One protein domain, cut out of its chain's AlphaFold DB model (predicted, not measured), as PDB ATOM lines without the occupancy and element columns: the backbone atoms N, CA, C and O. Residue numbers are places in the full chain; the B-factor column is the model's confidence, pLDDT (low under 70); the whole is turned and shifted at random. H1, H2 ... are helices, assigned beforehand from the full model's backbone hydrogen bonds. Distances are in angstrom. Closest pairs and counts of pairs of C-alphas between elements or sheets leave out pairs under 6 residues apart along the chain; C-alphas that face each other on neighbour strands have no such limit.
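What this domain is: This is residues 5 to 94 of the 271 residues of an uncharacterized protein of Rhodococcus opacus (UniProt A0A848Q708). A compact, rounded cluster of helices is built round H2, with the longest helix, H4, crossing H2 near its beginning and H6 crossing it farther along, so that the centres of these three make a triangle. The short helices fill in round them: H1 and H3 pack on H6, and H5 folds back from H4 onto H2. The printed part has 90 residues with six named helices, H1 to H6 in that order along the chain, and no named strand; the class is all helix. The radius of gyration of the C-alphas is 12.3 A, and the C-alphas span 30 by 27 by 25 A.

How they stand to each other: The longest helix, H4, residues 44 to 61, touches H2, residues 13 to 27, at a steep tilt of 58 degrees, opposite ways. H4 touches H2 with residues 50 to 58 alone, and H2 touches H4 with residues 13 to 18 alone; the closest C-alphas, those of Pro 14 and Val 54, are 5.9 A apart. H2 is the hub, touching four other helices. With its residues 19 to 23 alone it touches H6, residues 75 to 88, only just about perpendicular at 72 degrees, the closest C-alphas being those of Ile 19 and Ser 81 at 6.0 A. H5, residues 63 to 67, touches H2, with the C-alphas of Phe 13 and Phe 64 closest at 5.9 A. H4 and H5 only just touch, and only at the corner, with 3 pairs of C-alphas within 8 A, those of Tyr 58 and Phe 64 closest at 5.3 A. H3, residues 35 to 41, touches H6 at a shallow tilt of 32 degrees, the same way; the C-alphas of Gln 36 and Ala 83 are closest at 4.6 A. H1, residues 5 to 9, touches H6, with Ala 6 and Ser 81 closest at 5.1 A between C-alphas. H1 and H2 touch only at the corner, with the C-alphas of Leu 9 and Gly 15 closest at 4.1 A. H4 and H6 are near each other, and H3 and H5 are apart. The packing is mostly crossed, only just: of 3 touching pairs with a tilt, 1 is shallow. Every O i to N i+4 pair is within hydrogen-bond range in H1, H2, H3, H4 and H6; in H5 it is 0 of 1, beside 2 of 2 O i to N i+3 pairs.

Where its parts are: H1 begins at C-alpha 5, (-51.353, 26.693, 36.281). H2 is 21.3 A from first to last C-alpha. H4, 23.8 A long, begins at C-alpha 44, (-35.119, 29.203, 29.720). H6, 19.8 A long, ends at C-alpha 88, (-43.234, 26.148, 32.558).

The domain as a whole: The C-alphas farthest apart are those of Ser 33 and Tyr 60, at 34.3 A. The printed part has no cut and no long link; the links H2 to H3 and H5 to H6 are short, with 7 residues each, and the other three are tight. The mean pLDDT of the printed part is 93.2, and no printed residue is under 70.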
ATOM      1  N   LEU A   5     -52.388  25.704  36.578       90.75
ATOM      2  CA  LEU A   5     -51.353  26.693  36.281       90.75
ATOM      3  C   LEU A   5     -51.800  27.681  35.192       90.75
ATOM      4  O   LEU A   5     -51.616  28.881  35.354       90.75
ATOM      5  N   ALA A   6     -52.426  27.201  34.115       93.00
ATOM      6  CA  ALA A   6     -52.953  28.063  33.055       93.00
ATOM      7  C   ALA A   6     -54.091  28.974  33.550       93.00
ATOM      8  O   ALA A   6     -54.180  30.134  33.150       93.00
ATOM      9  N   VAL A   7     -54.937  28.483  34.459       93.19
ATOM     10  CA  VAL A   7     -55.952  29.328  35.104       93.19
ATOM     11  C   VAL A   7     -55.286  30.395  35.976       93.19
ATOM     12  O   VAL A   7     -55.609  31.570  35.841       93.19
ATOM     13  N   ASN A   8     -54.305  30.019  36.801       92.69
ATOM     14  CA  ASN A   8     -53.614  30.956  37.696       92.69
ATOM     15  C   ASN A   8     -52.804  32.024  36.948       92.69
ATOM     16  O   ASN A   8     -52.747  33.171  37.393       92.69
ATOM     17  N   LEU A   9     -52.204  31.687  35.804       96.56
ATOM     18  CA  LEU A   9     -51.557  32.671  34.930       96.56
ATOM     19  C   LEU A   9     -52.550  33.755  34.497       96.56
ATOM     20  O   LEU A   9     -52.222  34.933  34.510       96.56
ATOM     21  N   LEU A  10     -53.791  33.382  34.183       96.94
ATOM     22  CA  LEU A  10     -54.843  34.334  33.826       96.94
ATOM     23  C   LEU A  10     -55.534  34.970  35.035       96.94
ATOM     24  O   LEU A  10     -56.421  35.797  34.850       96.94
ATOM     25  N   ASP A  11     -55.156  34.630  36.261       95.56
ATOM     26  CA  ASP A  11     -55.748  35.193  37.479       95.56
ATOM     27  C   ASP A  11     -54.736  35.984  38.316       95.56
ATOM     28  O   ASP A  11     -55.026  36.410  39.424       95.56
ATOM     29  N   THR A  12     -53.546  36.236  37.779       95.81
ATOM     30  CA  THR A  12     -52.502  37.053  38.407       95.81
ATOM     31  C   THR A  12     -52.052  38.141  37.444       95.81
ATOM     32  O   THR A  12     -52.036  37.929  36.232       95.81
ATOM     33  N   PHE A  13     -51.689  39.323  37.952       95.56
ATOM     34  CA  PHE A  13     -51.252  40.415  37.075       95.56
ATOM     35  C   PHE A  13     -49.980  40.064  36.293       95.56
ATOM     36  O   PHE A  13     -50.019  40.186  35.068       95.56
ATOM     37  N   PRO A  14     -48.897  39.551  36.915       96.38
ATOM     38  CA  PRO A  14     -47.723  39.124  36.157       96.38
ATOM     39  C   PRO A  14     -48.032  38.030  35.133       96.38
ATOM     40  O   PRO A  14     -47.596  38.115  33.987       96.38
ATOM     41  N   GLY A  15     -48.832  37.025  35.502       97.12
ATOM     42  CA  GLY A  15     -49.266  35.997  34.564       97.12
ATOM     43  C   GLY A  15     -50.002  36.588  33.354       97.12
ATOM     44  O   GLY A  15     -49.589  36.348  32.220       97.12
ATOM     45  N   ARG A  16     -51.023  37.428  33.574       96.94
ATOM     46  CA  ARG A  16     -51.797  38.071  32.497       96.94
ATOM     47  C   ARG A  16     -50.928  38.925  31.587       96.94
ATOM     48  O   ARG A  16     -51.052  38.805  30.374       96.94
ATOM     49  N   MET A  17     -50.046  39.739  32.163       96.62
ATOM     50  CA  MET A  17     -49.115  40.582  31.407       96.62
ATOM     51  C   MET A  17     -48.218  39.748  30.493       96.62
ATOM     52  O   MET A  17     -48.020  40.104  29.336       96.62
ATOM     53  N   LEU A  18     -47.700  38.618  30.985       96.81
ATOM     54  CA  LEU A  18     -46.894  37.728  30.153       96.81
ATOM     55  C   LEU A  18     -47.719  37.135  29.002       96.81
ATOM     56  O   LEU A  18     -47.237  37.113  27.871       96.81
ATOM     57  N   ILE A  19     -48.942  36.663  29.276       97.19
ATOM     58  CA  ILE A  19     -49.805  36.045  28.259       97.19
ATOM     59  C   ILE A  19     -50.208  37.042  27.175       97.19
ATOM     60  O   ILE A  19     -50.091  36.716  25.993       97.19
ATOM     61  N   ASP A  20     -50.650  38.234  27.571       95.19
ATOM     62  CA  ASP A  20     -51.026  39.309  26.654       95.19
ATOM     63  C   ASP A  20     -49.847  39.672  25.747       95.19
ATOM     64  O   ASP A  20     -49.913  39.541  24.521       95.19
ATOM     65  N   TRP A  21     -48.695  39.948  26.362       92.88
ATOM     66  CA  TRP A  21     -47.510  40.340  25.623       92.88
ATOM     67  C   TRP A  21     -47.022  39.263  24.655       92.88
ATOM     68  O   TRP A  21     -46.624  39.541  23.523       92.88
ATOM     69  N   TRP A  22     -47.041  38.002  25.077       92.88
ATOM     70  CA  TRP A  22     -46.626  36.897  24.222       92.88
ATOM     71  C   TRP A  22     -47.616  36.635  23.095       92.88
ATOM     72  O   TRP A  22     -47.196  36.216  22.014       92.88
ATOM     73  N   GLY A  23     -48.905  36.900  23.321       88.19
ATOM     74  CA  GLY A  23     -49.922  36.913  22.276       88.19
ATOM     75  C   GLY A  23     -49.564  37.902  21.169       88.19
ATOM     76  O   GLY A  23     -49.507  37.516  19.998       88.19
ATOM     77  N   GLU A  24     -49.233  39.138  21.547       88.19
ATOM     78  CA  GLU A  24     -48.813  40.187  20.614       88.19
ATOM     79  C   GLU A  24     -47.524  39.825  19.868       88.19
ATOM     80  O   GLU A  24     -47.481  39.897  18.639       88.19
ATOM     81  N   TRP A  25     -46.483  39.378  20.580       86.94
ATOM     82  CA  TRP A  25     -45.224  38.980  19.943       86.94
ATOM     83  C   TRP A  25     -45.429  37.837  18.964       86.94
ATOM     84  O   TRP A  25     -44.990  37.925  17.821       86.94
ATOM     85  N   ARG A  26     -46.139  36.779  19.365       90.44
ATOM     86  CA  ARG A  26     -46.409  35.652  18.470       90.44
ATOM     87  C   ARG A  26     -47.121  36.106  17.195       90.44
ATOM     88  O   ARG A  26     -46.820  35.576  16.128       90.44
ATOM     89  N   ALA A  27     -48.033  37.075  17.272       88.81
ATOM     90  CA  ALA A  27     -48.720  37.602  16.093       88.81
ATOM     91  C   ALA A  27     -47.761  38.253  15.071       88.81
ATOM     92  O   ALA A  27     -48.083  38.305  13.883       88.81
ATOM     93  N   LEU A  28     -46.574  38.693  15.504       90.25
ATOM     94  CA  LEU A  28     -45.508  39.225  14.646       90.25
ATOM     95  C   LEU A  28     -44.619  38.136  14.018       90.25
ATOM     96  O   LEU A  28     -43.833  38.443  13.122       90.25
ATOM     97  N   HIS A  29     -44.760  36.880  14.449       91.06
ATOM     98  CA  HIS A  29     -43.918  35.750  14.056       91.06
ATOM     99  C   HIS A  29     -44.740  34.645  13.356       91.06
ATOM    100  O   HIS A  29     -45.072  33.618  13.963       91.06
ATOM    101  N   PRO A  30     -45.100  34.830  12.066       89.31
ATOM    102  CA  PRO A  30     -45.958  33.904  11.318       89.31
ATOM    103  C   PRO A  30     -45.341  32.512  11.096       89.31
ATOM    104  O   PRO A  30     -46.045  31.586  10.691       89.31
ATOM    105  N   GLU A  31     -44.044  32.338  11.353       94.00
ATOM    106  CA  GLU A  31     -43.351  31.048  11.354       94.00
ATOM    107  C   GLU A  31     -43.856  30.085  12.443       94.00
ATOM    108  O   GLU A  31     -43.714  28.864  12.300       94.00
ATOM    109  N   PHE A  32     -44.480  30.602  13.507       93.81
ATOM    110  CA  PHE A  32     -45.056  29.786  14.572       93.81
ATOM    111  C   PHE A  32     -46.523  29.457  14.292       93.81
ATOM    112  O   PHE A  32     -47.443  30.252  14.489       93.81
ATOM    113  N   SER A  33     -46.757  28.208  13.903       91.88
ATOM    114  CA  SER A  33     -48.083  27.667  13.595       91.88
ATOM    115  C   SER A  33     -49.008  27.536  14.816       91.88
ATOM    116  O   SER A  33     -50.222  27.415  14.656       91.88
ATOM    117  N   SER A  34     -48.469  27.570  16.041       94.31
ATOM    118  CA  SER A  34     -49.242  27.434  17.282       94.31
ATOM    119  C   SER A  34     -48.610  28.185  18.458       94.31
ATOM    120  O   SER A  34     -47.428  28.527  18.423       94.31
ATOM    121  N   ALA A  35     -49.400  28.424  19.511       94.56
ATOM    122  CA  ALA A  35     -48.904  28.997  20.765       94.56
ATOM    123  C   ALA A  35     -47.871  28.081  21.437       94.56
ATOM    124  O   ALA A  35     -46.857  28.566  21.926       94.56
ATOM    125  N   GLN A  36     -48.088  26.763  21.376       95.00
ATOM    126  CA  GLN A  36     -47.149  25.773  21.902       95.00
ATOM    127  C   GLN A  36     -45.791  25.866  21.204       95.00
ATOM    128  O   GLN A  36     -44.769  25.953  21.869       95.00
ATOM    129  N   GLN A  37     -45.780  25.932  19.868       95.00
ATOM    130  CA  GLN A  37     -44.535  26.049  19.107       95.00
ATOM    131  C   GLN A  37     -43.760  27.323  19.470       95.00
ATOM    132  O   GLN A  37     -42.539  27.284  19.552       95.00
ATOM    133  N   TYR A  38     -44.465  28.437  19.695       94.88
ATOM    134  CA  TYR A  38     -43.847  29.681  20.148       94.88
ATOM    135  C   TYR A  38     -43.267  29.541  21.565       94.88
ATOM    136  O   TYR A  38     -42.080  29.788  21.761       94.88
ATOM    137  N   ALA A  39     -44.058  29.068  22.533       93.56
ATOM    138  CA  ALA A  39     -43.621  28.901  23.923       93.56
ATOM    139  C   ALA A  39     -42.444  27.914  24.076       93.56
ATOM    140  O   ALA A  39     -41.556  28.128  24.906       93.56
ATOM    141  N   ASP A  40     -42.410  26.863  23.251       92.12
ATOM    142  CA  ASP A  40     -41.323  25.879  23.213       92.12
ATOM    143  C   ASP A  40     -40.056  26.421  22.532       92.12
ATOM    144  O   ASP A  40     -38.963  25.922  22.795       92.12
ATOM    145  N   SER A  41     -40.186  27.424  21.653       92.25
ATOM    146  CA  SER A  41     -39.049  27.999  20.916       92.25
ATOM    147  C   SER A  41     -38.168  28.919  21.756       92.25
ATOM    148  O   SER A  41     -36.996  29.102  21.439       92.25
ATOM    149  N   ILE A  42     -38.732  29.489  22.819       91.38
ATOM    150  CA  ILE A  42     -38.039  30.390  23.740       91.38
ATOM    151  C   ILE A  42     -37.153  29.529  24.643       91.38
ATOM    152  O   ILE A  42     -37.601  28.495  25.126       91.38
ATOM    153  N   ASP A  43     -35.898  29.876  24.894       90.56
ATOM    154  CA  ASP A  43     -35.093  29.126  25.867       90.56
ATOM    155  C   ASP A  43     -35.350  29.611  27.308       90.56
ATOM    156  O   ASP A  43     -36.137  30.519  27.552       90.56
ATOM    157  N   THR A  44     -34.790  28.925  28.307       91.25
ATOM    158  CA  THR A  44     -35.119  29.203  29.720       91.25
ATOM    159  C   THR A  44     -34.546  30.542  30.187       91.25
ATOM    160  O   THR A  44     -35.106  31.169  31.085       91.25
ATOM    161  N   GLU A  45     -33.461  30.989  29.559       90.50
ATOM    162  CA  GLU A  45     -32.835  32.282  29.812       90.50
ATOM    163  C   GLU A  45     -33.733  33.416  29.314       90.50
ATOM    164  O   GLU A  45     -34.103  34.292  30.102       90.50
ATOM    165  N   ASP A  46     -34.173  33.339  28.058       89.62
ATOM    166  CA  ASP A  46     -35.093  34.310  27.475       89.62
ATOM    167  C   ASP A  46     -36.409  34.335  28.254       89.62
ATOM    168  O   ASP A  46     -36.935  35.406  28.571       89.62
ATOM    169  N   TYR A  47     -36.918  33.161  28.645       91.12
ATOM    170  CA  TYR A  47     -38.101  33.052  29.499       91.12
ATOM    171  C   TYR A  47     -37.911  33.818  30.810       91.12
ATOM    172  O   TYR A  47     -38.766  34.618  31.194       91.12
ATOM    173  N   SER A  48     -36.777  33.603  31.483       92.62
ATOM    174  CA  SER A  48     -36.451  34.289  32.729       92.62
ATOM    175  C   SER A  48     -36.378  35.801  32.549       92.62
ATOM    176  O   SER A  48     -36.852  36.516  33.429       92.62
ATOM    177  N   GLY A  49     -35.833  36.291  31.433       90.44
ATOM    178  CA  GLY A  49     -35.782  37.726  31.141       90.44
ATOM    179  C   GLY A  49     -37.157  38.340  30.925       90.44
ATOM    180  O   GLY A  49     -37.440  39.426  31.429       90.44
ATOM    181  N   ARG A  50     -38.062  37.626  30.246       91.50
ATOM    182  CA  ARG A  50     -39.450  38.083  30.083       91.50
ATOM    183  C   ARG A  50     -40.196  38.123  31.412       91.50
ATOM    184  O   ARG A  50     -40.891  39.101  31.667       91.50
ATOM    185  N   VAL A  51     -40.020  37.115  32.268       94.06
ATOM    186  CA  VAL A  51     -40.630  37.093  33.609       94.06
ATOM    187  C   VAL A  51     -40.111  38.243  34.471       94.06
ATOM    188  O   VAL A  51     -40.916  38.973  35.045       94.06
ATOM    189  N   ALA A  52     -38.793  38.454  34.515       93.19
ATOM    190  CA  ALA A  52     -38.185  39.538  35.288       93.19
ATOM    191  C   ALA A  52     -38.693  40.918  34.840       93.19
ATOM    192  O   ALA A  52     -39.064  41.761  35.655       93.19
ATOM    193  N   MET A  53     -38.786  41.127  33.527       92.19
ATOM    194  CA  MET A  53     -39.298  42.365  32.950       92.19
ATOM    195  C   MET A  53     -40.777  42.595  33.265       92.19
ATOM    196  O   MET A  53     -41.148  43.697  33.660       92.19
ATOM    197  N   VAL A  54     -41.612  41.559  33.156       94.50
ATOM    198  CA  VAL A  54     -43.028  41.641  33.537       94.50
ATOM    199  C   VAL A  54     -43.177  41.980  35.020       94.50
ATOM    200  O   VAL A  54     -43.987  42.838  35.365       94.50
ATOM    201  N   LEU A  55     -42.372  41.373  35.898       94.56
ATOM    202  CA  LEU A  55     -42.377  41.710  37.321       94.56
ATOM    203  C   LEU A  55     -41.948  43.152  37.581       94.56
ATOM    204  O   LEU A  55     -42.571  43.830  38.395       94.56
ATOM    205  N   HIS A  56     -40.940  43.650  36.868       92.50
ATOM    206  CA  HIS A  56     -40.520  45.043  36.972       92.50
ATOM    207  C   HIS A  56     -41.631  46.010  36.531       92.50
ATOM    208  O   HIS A  56     -41.936  46.977  37.231       92.50
ATOM    209  N   MET A  57     -42.279  45.735  35.396       92.62
ATOM    210  CA  MET A  57     -43.404  46.527  34.888       92.62
ATOM    211  C   MET A  57     -44.605  46.484  35.844       92.62
ATOM    212  O   MET A  57     -45.211  47.514  36.134       92.62
ATOM    213  N   TYR A  58     -44.907  45.319  36.417       93.56
ATOM    214  CA  TYR A  58     -45.931  45.174  37.449       93.56
ATOM    215  C   TYR A  58     -45.597  45.997  38.699       93.56
ATOM    216  O   TYR A  58     -46.390  46.847  39.102       93.56
ATOM    217  N   LEU A  59     -44.420  45.796  39.296       92.00
ATOM    218  CA  LEU A  59     -44.045  46.413  40.570       92.00
ATOM    219  C   LEU A  59     -43.760  47.910  40.477       92.00
ATOM    220  O   LEU A  59     -43.976  48.614  41.461       92.00
ATOM    221  N   TYR A  60     -43.265  48.397  39.337       90.31
ATOM    222  CA  TYR A  60     -42.723  49.756  39.233       90.31
ATOM    223  C   TYR A  60     -43.210  50.534  38.004       90.31
ATOM    224  O   TYR A  60     -43.271  51.761  38.067       90.31
ATOM    225  N   GLY A  61     -43.568  49.854  36.909       88.62
ATOM    226  CA  GLY A  61     -43.984  50.488  35.648       88.62
ATOM    227  C   GLY A  61     -45.457  50.910  35.606       88.62
ATOM    228  O   GLY A  61     -45.789  51.970  35.079       88.62
ATOM    229  N   GLY A  62     -46.340  50.134  36.241       87.50
ATOM    230  CA  GLY A  62     -47.786  50.376  36.247       87.50
ATOM    231  C   GLY A  62     -48.542  49.758  35.064       87.50
ATOM    232  O   GLY A  62     -49.766  49.872  35.018       87.50
ATOM    233  N   ASP A  63     -47.847  49.062  34.162       90.25
ATOM    234  CA  ASP A  63     -48.377  48.442  32.937       90.25
ATOM    235  C   ASP A  63     -49.382  47.310  33.211       90.25
ATOM    236  O   ASP A  63     -50.175  46.940  32.353       90.25
ATOM    237  N   PHE A  64     -49.438  46.791  34.444       91.31
ATOM    238  CA  PHE A  64     -50.468  45.824  34.849       91.31
ATOM    239  C   PHE A  64     -51.900  46.345  34.643       91.31
ATOM    240  O   PHE A  64     -52.846  45.560  34.578       91.31
ATOM    241  N   LYS A  65     -52.061  47.670  34.539       91.44
ATOM    242  CA  LYS A  65     -53.337  48.329  34.257       91.44
ATOM    243  C   LYS A  65     -53.891  47.983  32.883       91.44
ATOM    244  O   LYS A  65     -55.111  47.923  32.746       91.44
ATOM    245  N   ASP A  66     -53.022  47.704  31.920       91.12
ATOM    246  CA  ASP A  66     -53.419  47.393  30.548       91.12
ATOM    247  C   ASP A  66     -54.081  46.009  30.447       91.12
ATOM    248  O   ASP A  66     -54.870  45.761  29.540       91.12
ATOM    249  N   VAL A  67     -53.856  45.137  31.440       93.88
ATOM    250  CA  VAL A  67     -54.407  43.772  31.482       93.88
ATOM    251  C   VAL A  67     -55.476  43.550  32.564       93.88
ATOM    252  O   VAL A  67     -55.874  42.407  32.817       93.88
ATOM    253  N   ILE A  68     -55.969  44.616  33.214       92.06
ATOM    254  CA  ILE A  68     -57.067  44.515  34.202       92.06
ATOM    255  C   ILE A  68     -58.303  43.883  33.557       92.06
ATOM    256  O   ILE A  68     -58.856  42.920  34.093       92.06
ATOM    257  N   ASP A  69     -58.677  44.398  32.386       91.75
ATOM    258  CA  ASP A  69     -59.885  44.017  31.652       91.75
ATOM    259  C   ASP A  69     -59.592  43.043  30.494       91.75
ATOM    260  O   ASP A  69     -60.407  42.904  29.581       91.75
ATOM    261  N   LEU A  70     -58.436  42.362  30.516       94.50
ATOM    262  CA  LEU A  70     -58.084  41.346  29.521       94.50
ATOM    263  C   LEU A  70     -59.171  40.259  29.470       94.50
ATOM    264  O   LEU A  70     -59.520  39.673  30.501       94.50
ATOM    265  N   ASP A  71     -59.685  39.954  28.273       94.62
ATOM    266  CA  ASP A  71     -60.680  38.893  28.091       94.62
ATOM    267  C   ASP A  71     -60.033  37.512  28.266       94.62
ATOM    268  O   ASP A  71     -59.553  36.878  27.329       94.62
ATOM    269  N   THR A  72     -60.049  37.026  29.505       94.50
ATOM    270  CA  THR A  72     -59.531  35.698  29.878       94.50
ATOM    271  C   THR A  72     -60.326  34.529  29.285       94.50
ATOM    272  O   THR A  72     -59.930  33.376  29.460       94.50
ATOM    273  N   THR A  73     -61.435  34.797  28.584       94.94
ATOM    274  CA  THR A  73     -62.214  33.789  27.853       94.94
ATOM    275  C   THR A  73     -61.905  33.757  26.359       94.94
ATOM    276  O   THR A  73     -62.347  32.825  25.677       94.94
ATOM    277  N   ASP A  74     -61.121  34.719  25.853       95.50
ATOM    278  CA  ASP A  74     -60.670  34.734  24.465       95.50
ATOM    279  C   ASP A  74     -59.904  33.427  24.160       95.50
ATOM    280  O   ASP A  74     -58.935  33.087  24.854       95.50
ATOM    281  N   PRO A  75     -60.312  32.659  23.128       94.50
ATOM    282  CA  PRO A  75     -59.687  31.382  22.810       94.50
ATOM    283  C   PRO A  75     -58.180  31.451  22.550       94.50
ATOM    284  O   PRO A  75     -57.491  30.455  22.769       94.50
ATOM    285  N   ASP A  76     -57.657  32.565  22.044       93.00
ATOM    286  CA  ASP A  76     -56.234  32.723  21.765       93.00
ATOM    287  C   ASP A  76     -55.441  33.085  23.028       93.00
ATOM    288  O   ASP A  76     -54.345  32.546  23.212       93.00
ATOM    289  N   ILE A  77     -56.030  33.856  23.950       96.19
ATOM    290  CA  ILE A  77     -55.486  34.083  25.302       96.19
ATOM    291  C   ILE A  77     -55.428  32.769  26.087       96.19
ATOM    292  O   ILE A  77     -54.385  32.424  26.647       96.19
ATOM    293  N   VAL A  78     -56.505  31.978  26.065       96.31
ATOM    294  CA  VAL A  78     -56.547  30.668  26.737       96.31
ATOM    295  C   VAL A  78     -55.496  29.719  26.159       96.31
ATOM    296  O   VAL A  78     -54.743  29.114  26.920       96.31
ATOM    297  N   LYS A  79     -55.377  29.617  24.826       95.69
ATOM    298  CA  LYS A  79     -54.349  28.775  24.184       95.69
ATOM    299  C   LYS A  79     -52.933  29.214  24.540       95.69
ATOM    300  O   LYS A  79     -52.066  28.358  24.710       95.69
ATOM    301  N   MET A  80     -52.676  30.521  24.598       96.75
ATOM    302  CA  MET A  80     -51.360  31.029  24.979       96.75
ATOM    303  C   MET A  80     -51.058  30.710  26.445       96.75
ATOM    304  O   MET A  80     -49.975  30.213  26.740       96.75
ATOM    305  N   SER A  81     -52.032  30.882  27.341       97.69
ATOM    306  CA  SER A  81     -51.887  30.484  28.744       97.69
ATOM    307  C   SER A  81     -51.611  28.987  28.909       97.69
ATOM    308  O   SER A  81     -50.697  28.597  29.634       97.69
ATOM    309  N   GLU A  82     -52.334  28.129  28.186       97.38
ATOM    310  CA  GLU A  82     -52.101  26.680  28.199       97.38
ATOM    311  C   GLU A  82     -50.703  26.310  27.688       97.38
ATOM    312  O   GLU A  82     -50.034  25.475  28.301       97.38
ATOM    313  N   ALA A  83     -50.236  26.956  26.615       96.50
ATOM    314  CA  ALA A  83     -48.898  26.744  26.067       96.50
ATOM    315  C   ALA A  83     -47.792  27.179  27.041       96.50
ATOM    316  O   ALA A  83     -46.828  26.442  27.253       96.50
ATOM    317  N   VAL A  84     -47.950  28.343  27.673       96.06
ATOM    318  CA  VAL A  84     -47.025  28.864  28.687       96.06
ATOM    319  C   VAL A  84     -47.005  27.963  29.920       96.06
ATOM    320  O   VAL A  84     -45.930  27.598  30.393       96.06
ATOM    321  N   ALA A  85     -48.165  27.521  30.407       96.44
ATOM    322  CA  ALA A  85     -48.249  26.579  31.519       96.44
ATOM    323  C   ALA A  85     -47.558  25.243  31.201       96.44
ATOM    324  O   ALA A  85     -46.834  24.703  32.042       96.44
ATOM    325  N   ALA A  86     -47.752  24.715  29.988       95.56
ATOM    326  CA  ALA A  86     -47.094  23.493  29.537       95.56
ATOM    327  C   ALA A  86     -45.570  23.665  29.465       95.56
ATOM    328  O   ALA A  86     -44.840  22.812  29.972       95.56
ATOM    329  N   ALA A  87     -45.096  24.786  28.911       94.31
ATOM    330  CA  ALA A  87     -43.675  25.104  28.852       94.31
ATOM    331  C   ALA A  87     -43.073  25.208  30.261       94.31
ATOM    332  O   ALA A  87     -42.092  24.528  30.543       94.31
ATOM    333  N   LEU A  88     -43.683  25.983  31.166       94.25
ATOM    334  CA  LEU A  88     -43.234  26.148  32.558       94.25
ATOM    335  C   LEU A  88     -43.228  24.837  33.359       94.25
ATOM    336  O   LEU A  88     -42.418  24.683  34.265       94.25
ATOM    337  N   SER A  89     -44.098  23.886  33.012       93.25
ATOM    338  CA  SER A  89     -44.150  22.561  33.649       93.25
ATOM    339  C   SER A  89     -43.118  21.572  33.085       93.25
ATOM    340  O   SER A  89     -42.991  20.456  33.595       93.25
ATOM    341  N   SER A  90     -42.404  21.931  32.015       92.50
ATOM    342  CA  SER A  90     -41.390  21.072  31.404       92.50
ATOM    343  C   SER A  90     -40.131  20.990  32.277       92.50
ATOM    344  O   SER A  90     -39.646  22.024  32.736       92.50
ATOM    345  N   PRO A  91     -39.491  19.811  32.408       90.62
ATOM    346  CA  PRO A  91     -38.186  19.687  33.064       90.62
ATOM    347  C   PRO A  91     -37.096  20.594  32.472       90.62
ATOM    348  O   PRO A  91     -36.148  20.946  33.165       90.62
ATOM    349  N   SER A  92     -37.223  21.000  31.202       88.25
ATOM    350  CA  SER A  92     -36.296  21.950  30.570       88.25
ATOM    351  C   SER A  92     -36.379  23.369  31.151       88.25
ATOM    352  O   SER A  92     -35.493  24.181  30.888       88.25
ATOM    353  N   ARG A  93     -37.427  23.676  31.927       90.38
ATOM    354  CA  ARG A  93     -37.627  24.942  32.649       90.38
ATOM    355  C   ARG A  93     -37.322  24.853  34.138       90.38
ATOM    356  O   ARG A  93     -37.597  25.806  34.858       90.38
ATOM    357  N   GLU A  94     -36.767  23.739  34.605       92.44
ATOM    358  CA  GLU A  94     -36.376  23.609  36.002       92.44
ATOM    359  C   GLU A  94     -35.320  24.665  36.364       92.44
ATOM    360  O   GLU A  94     -34.280  24.777  35.714       92.44
TER     361      GLU A  94